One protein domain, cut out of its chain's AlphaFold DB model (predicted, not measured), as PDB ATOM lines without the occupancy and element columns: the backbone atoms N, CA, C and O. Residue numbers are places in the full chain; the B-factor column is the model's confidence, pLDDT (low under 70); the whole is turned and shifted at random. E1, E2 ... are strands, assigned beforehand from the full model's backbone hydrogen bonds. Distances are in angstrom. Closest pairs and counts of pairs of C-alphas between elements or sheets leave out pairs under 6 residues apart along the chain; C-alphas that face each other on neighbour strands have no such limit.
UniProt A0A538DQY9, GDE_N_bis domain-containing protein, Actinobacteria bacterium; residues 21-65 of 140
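AT A GLANCE: This is residues 21 to 65 of the 140 residues of the protein "GDE_N_bis domain-containing protein" of Actinobacteria bacterium (UniProt A0A538DQY9). Four strands side by side make one small twisted sheet, a meander in which each strand is the antiparallel neighbour of the one before, with a long loop between E2 and E3 and a tail after E4. The printed part has 45 residues, no named helix and four named strands, ordered E1 E2 E3 E4 along the chain and across the sheet. Its class is all strand, with under half of the residues in named elements. It is compact, with a radius of gyration of the C-alphas of 10.1 A and spans of 29 by 20 by 18 A.

HOW THE PARTS SIT: Start with the hairpin of E1, residues 25 to 29, and E2, residues 32 to 36, antiparallel at 172 degrees; N 27 and O 34, 2.9 A apart, are within hydrogen-bond range. E2 and E3, residues 49 to 52, form a hairpin at 173 degrees, with N 35 and O 49 at 2.9 A. E3 and E4, residues 55 to 58, form another at 137 degrees, with N 57 and O 50 at 2.8 A. The edge strands E1 and E4 are apart.

IN THESE COORDINATES: Find C-alpha 25 at (293.434, 250.975, 131.889), where E1 begins its 13.5 A. E2 runs 13.4 A, E3 10.0 A and E4 9.3 A, ending at C-alpha 58 at (279.817, 245.292, 129.401).

THE WHOLE: The farthest C-alphas, of Arg 53 and Leu 65, are 31.0 A apart. The printed part has no cut; residues 37 to 48 make the long link. Look for pLDDT under 70 at residues 21 to 22 and 64 to 65.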
ATOM      1  N   LYS A  21     292.951 257.866 126.357       58.84
ATOM      2  CA  LYS A  21     293.442 258.892 127.272       58.84
ATOM      3  C   LYS A  21     294.633 258.274 127.991       58.84
ATOM      4  O   LYS A  21     294.635 257.080 128.268       58.84
ATOM      5  N   SER A  22     295.658 259.082 128.253       55.62
ATOM      6  CA  SER A  22     296.959 258.599 128.737       55.62
ATOM      7  C   SER A  22     296.895 257.816 130.061       55.62
ATOM      8  O   SER A  22     297.886 257.184 130.415       55.62
ATOM      9  N   ASP A  23     295.741 257.829 130.736       72.19
ATOM     10  CA  ASP A  23     295.497 257.179 132.021       72.19
ATOM     11  C   ASP A  23     294.471 256.028 131.943       72.19
ATOM     12  O   ASP A  23     294.136 255.442 132.967       72.19
ATOM     13  N   ASP A  24     293.936 255.693 130.764       79.88
ATOM     14  CA  ASP A  24     292.980 254.588 130.639       79.88
ATOM     15  C   ASP A  24     293.659 253.225 130.893       79.88
ATOM     16  O   ASP A  24     294.803 252.986 130.495       79.88
ATOM     17  N   LEU A  25     292.936 252.306 131.540       78.12
ATOM     18  CA  LEU A  25     293.434 250.975 131.889       78.12
ATOM     19  C   LEU A  25     293.025 249.944 130.840       78.12
ATOM     20  O   LEU A  25     291.870 249.899 130.411       78.12
ATOM     21  N   ILE A  26     293.965 249.069 130.477       82.94
ATOM     22  CA  ILE A  26     293.706 247.881 129.663       82.94
ATOM     23  C   ILE A  26     294.218 246.652 130.415       82.94
ATOM     24  O   ILE A  26     295.407 246.547 130.706       82.94
ATOM     25  N   ILE A  27     293.319 245.706 130.691       79.06
ATOM     26  CA  ILE A  27     293.640 244.383 131.238       79.06
ATOM     27  C   ILE A  27     293.419 243.351 130.135       79.06
ATOM     28  O   ILE A  27     292.375 243.361 129.482       79.06
ATOM     29  N   LEU A  28     294.388 242.457 129.942       76.62
ATOM     30  CA  LEU A  28     294.374 241.413 128.916       76.62
ATOM     31  C   LEU A  28     294.538 240.041 129.572       76.62
ATOM     32  O   LEU A  28     295.479 239.832 130.332       76.62
ATOM     33  N   ASP A  29     293.643 239.109 129.246       70.56
ATOM     34  CA  ASP A  29     293.743 237.697 129.622       70.56
ATOM     35  C   ASP A  29     293.196 236.814 128.487       70.56
ATOM     36  O   ASP A  29     291.983 236.669 128.287       70.56
ATOM     37  N   GLY A  30     294.108 236.258 127.685       81.44
ATOM     38  CA  GLY A  30     293.778 235.445 126.515       81.44
ATOM     39  C   GLY A  30     292.892 236.188 125.507       81.44
ATOM     40  O   GLY A  30     293.304 237.175 124.907       81.44
ATOM     41  N   CYS A  31     291.666 235.689 125.299       80.25
ATOM     42  CA  CYS A  31     290.660 236.297 124.412       80.25
ATOM     43  C   CYS A  31     289.728 237.292 125.127       80.25
ATOM     44  O   CYS A  31     288.707 237.687 124.554       80.25
ATOM     45  N   THR A  32     290.028 237.630 126.381       74.81
ATOM     46  CA  THR A  32     289.262 238.569 127.199       74.81
ATOM     47  C   THR A  32     290.069 239.844 127.374       74.81
ATOM     48  O   THR A  32     291.247 239.786 127.726       74.81
ATOM     49  N   PHE A  33     289.440 240.999 127.174       82.88
ATOM     50  CA  PHE A  33     290.063 242.273 127.512       82.88
ATOM     51  C   PHE A  33     289.079 243.218 128.189       82.88
ATOM     52  O   PHE A  33     287.891 243.245 127.865       82.88
ATOM     53  N   PHE A  34     289.580 243.985 129.152       82.56
ATOM     54  CA  PHE A  34     288.828 245.013 129.857       82.56
ATOM     55  C   PHE A  34     289.503 246.355 129.620       82.56
ATOM     56  O   PHE A  34     290.667 246.525 129.967       82.56
ATOM     57  N   TYR A  35     288.777 247.278 129.000       88.38
ATOM     58  CA  TYR A  35     289.231 248.639 128.742       88.38
ATOM     59  C   TYR A  35     288.354 249.604 129.536       88.38
ATOM     60  O   TYR A  35     287.134 249.597 129.358       88.38
ATOM     61  N   SER A  36     288.950 250.413 130.408       85.69
ATOM     62  CA  SER A  36     288.239 251.285 131.350       85.69
ATOM     63  C   SER A  36     288.964 252.617 131.545       85.69
ATOM     64  O   SER A  36     290.105 252.784 131.125       85.69
ATOM     65  N   CYS A  37     288.315 253.558 132.229       81.31
ATOM     66  CA  CYS A  37     288.967 254.734 132.792       81.31
ATOM     67  C   CYS A  37     290.061 254.327 133.793       81.31
ATOM     68  O   CYS A  37     290.077 253.200 134.303       81.31
ATOM     69  N   ALA A  38     290.919 255.289 134.135       77.31
ATOM     70  CA  ALA A  38     291.977 255.158 135.138       77.31
ATOM     71  C   ALA A  38     291.491 254.641 136.501       77.31
ATOM     72  O   ALA A  38     292.210 253.933 137.195       77.31
ATOM     73  N   ASN A  39     290.269 255.006 136.893       75.62
ATOM     74  CA  ASN A  39     289.652 254.596 138.153       75.62
ATOM     75  C   ASN A  39     288.936 253.231 138.077       75.62
ATOM     76  O   ASN A  39     288.332 252.794 139.053       75.62
ATOM     77  N   GLY A  40     288.990 252.557 136.924       78.88
ATOM     78  CA  GLY A  40     288.330 251.275 136.684       78.88
ATOM     79  C   GLY A  40     286.889 251.372 136.172       78.88
ATOM     80  O   GLY A  40     286.301 250.333 135.868       78.88
ATOM     81  N   ASP A  41     286.317 252.570 136.030       84.75
ATOM     82  CA  ASP A  41     284.954 252.743 135.518       84.75
ATOM     83  C   ASP A  41     284.877 252.588 133.990       84.75
ATOM     84  O   ASP A  41     285.792 252.938 133.248       84.75
ATOM     85  N   VAL A  42     283.742 252.099 133.495       86.50
ATOM     86  CA  VAL A  42     283.379 252.067 132.073       86.50
ATOM     87  C   VAL A  42     282.204 253.014 131.859       86.50
ATOM     88  O   VAL A  42     281.091 252.781 132.344       86.50
ATOM     89  N   VAL A  43     282.438 254.073 131.089       81.19
ATOM     90  CA  VAL A  43     281.412 255.063 130.732       81.19
ATOM     91  C   VAL A  43     280.770 254.692 129.393       81.19
ATOM     92  O   VAL A  43     281.449 254.287 128.458       81.19
ATOM     93  N   THR A  44     279.453 254.837 129.262       74.94
ATOM     94  CA  THR A  44     278.755 254.556 127.996       74.94
ATOM     95  C   THR A  44     279.164 255.519 126.880       74.94
ATOM     96  O   THR A  44     279.403 256.698 127.127       74.94
ATOM     97  N   GLY A  45     279.147 255.052 125.627       74.31
ATOM     98  CA  GLY A  45     279.348 255.902 124.442       74.31
ATOM     99  C   GLY A  45     280.796 256.015 123.953       74.31
ATOM    100  O   GLY A  45     281.052 256.665 122.943       74.31
ATOM    101  N   ASN A  46     281.737 255.342 124.614       76.19
ATOM    102  CA  ASN A  46     283.129 255.224 124.184       76.19
ATOM    103  C   ASN A  46     283.456 253.766 123.775       76.19
ATOM    104  O   ASN A  46     282.573 252.905 123.657       76.19
ATOM    105  N   SER A  47     284.730 253.468 123.506       85.38
ATOM    106  CA  SER A  47     285.184 252.101 123.216       85.38
ATOM    107  C   SER A  47     285.436 251.247 124.465       85.38
ATOM    108  O   SER A  47     285.808 250.090 124.300       85.38
ATOM    109  N   GLN A  48     285.223 251.773 125.678       89.38
ATOM    110  CA  GLN A  48     285.424 251.053 126.939       89.38
ATOM    111  C   GLN A  48     284.411 249.922 127.113       89.38
ATOM    112  O   GLN A  48     283.291 249.945 126.580       89.38
ATOM    113  N   GLY A  49     284.832 248.905 127.854       84.12
ATOM    114  CA  GLY A  49     284.026 247.736 128.128       84.12
ATOM    115  C   GLY A  49     284.823 246.487 128.454       84.12
ATOM    116  O   GLY A  49     286.047 246.445 128.346       84.12
ATOM    117  N   LEU A  50     284.077 245.449 128.821       80.69
ATOM    118  CA  LEU A  50     284.573 244.079 128.892       80.69
ATOM    119  C   LEU A  50     284.250 243.375 127.582       80.69
ATOM    120  O   LEU A  50     283.086 243.347 127.171       80.69
ATOM    121  N   PHE A  51     285.259 242.774 126.969       83.50
ATOM    122  CA  PHE A  51     285.152 242.088 125.696       83.50
ATOM    123  C   PHE A  51     285.614 240.643 125.820       83.50
ATOM    124  O   PHE A  51     286.556 240.347 126.552       83.50
ATOM    125  N   TYR A  52     284.965 239.755 125.076       76.50
ATOM    126  CA  TYR A  52     285.388 238.371 124.896       76.50
ATOM    127  C   TYR A  52     285.223 238.005 123.427       76.50
ATOM    128  O   TYR A  52     284.135 238.176 122.877       76.50
ATOM    129  N   ARG A  53     286.298 237.523 122.790       78.50
ATOM    130  CA  ARG A  53     286.311 237.195 121.348       78.50
ATOM    131  C   ARG A  53     285.695 238.317 120.494       78.50
ATOM    132  O   ARG A  53     284.779 238.081 119.713       78.50
ATOM    133  N   ASP A  54     286.164 239.542 120.719       77.88
ATOM    134  CA  ASP A  54     285.753 240.775 120.026       77.88
ATOM    135  C   ASP A  54     284.291 241.217 120.215       77.88
ATOM    136  O   ASP A  54     283.844 242.191 119.605       77.88
ATOM    137  N   VAL A  55     283.545 240.579 121.119       78.50
ATOM    138  CA  VAL A  55     282.179 240.982 121.473       78.50
ATOM    139  C   VAL A  55     282.188 241.776 122.774       78.50
ATOM    140  O   VAL A  55     282.699 241.306 123.790       78.50
ATOM    141  N   ARG A  56     281.586 242.975 122.770       80.44
ATOM    142  CA  ARG A  56     281.409 243.792 123.981       80.44
ATOM    143  C   ARG A  56     280.277 243.222 124.840       80.44
ATOM    144  O   ARG A  56     279.126 243.215 124.418       80.44
ATOM    145  N   HIS A  57     280.599 242.807 126.060       76.81
ATOM    146  CA  HIS A  57     279.649 242.265 127.035       76.81
ATOM    147  C   HIS A  57     279.232 243.268 128.111       76.81
ATOM    148  O   HIS A  57     278.121 243.184 128.628       76.81
ATOM    149  N   ILE A  58     280.112 244.208 128.459       80.25
ATOM    150  CA  ILE A  58     279.817 245.292 129.401       80.25
ATOM    151  C   ILE A  58     280.129 246.609 128.704       80.25
ATOM    152  O   ILE A  58     281.242 246.792 128.222       80.25
ATOM    153  N   SER A  59     279.155 247.513 128.649       80.31
ATOM    154  CA  SER A  59     279.286 248.869 128.094       80.31
ATOM    155  C   SER A  59     279.164 249.967 129.154       80.31
ATOM    156  O   SER A  59     279.380 251.136 128.842       80.31
ATOM    157  N   HIS A  60     278.825 249.592 130.390       80.94
ATOM    158  CA  HIS A  60     278.814 250.459 131.557       80.94
ATOM    159  C   HIS A  60     279.181 249.666 132.810       80.94
ATOM    160  O   HIS A  60     278.631 248.592 133.057       80.94
ATOM    161  N   TRP A  61     280.096 250.206 133.601       81.44
ATOM    162  CA  TRP A  61     280.529 249.652 134.875       81.44
ATOM    163  C   TRP A  61     280.960 250.813 135.759       81.44
ATOM    164  O   TRP A  61     281.712 251.669 135.312       81.44
ATOM    165  N   SER A  62     280.483 250.853 136.997       79.31
ATOM    166  CA  SER A  62     280.961 251.813 137.986       79.31
ATOM    167  C   SER A  62     281.129 251.102 139.314       79.31
ATOM    168  O   SER A  62     280.208 250.414 139.772       79.31
ATOM    169  N   LEU A  63     282.310 251.240 139.912       70.75
ATOM    170  CA  LEU A  63     282.575 250.757 141.260       70.75
ATOM    171  C   LEU A  63     282.581 251.955 142.207       70.75
ATOM    172  O   LEU A  63     283.351 252.889 142.032       70.75
ATOM    173  N   ARG A  64     281.715 251.918 143.221       65.50
ATOM    174  CA  ARG A  64     281.601 252.974 144.234       65.50
ATOM    175  C   ARG A  64     281.958 252.430 145.608       65.50
ATOM    176  O   ARG A  64     281.535 251.325 145.958       65.50
ATOM    177  N   LEU A  65     282.688 253.210 146.401       55.44
ATOM    178  CA  LEU A  65     282.969 252.912 147.807       55.44
ATOM    179  C   LEU A  65     282.059 253.774 148.671       55.44
ATOM    180  O   LEU A  65     282.147 254.989 148.639       55.44
TER     181      LEU A  65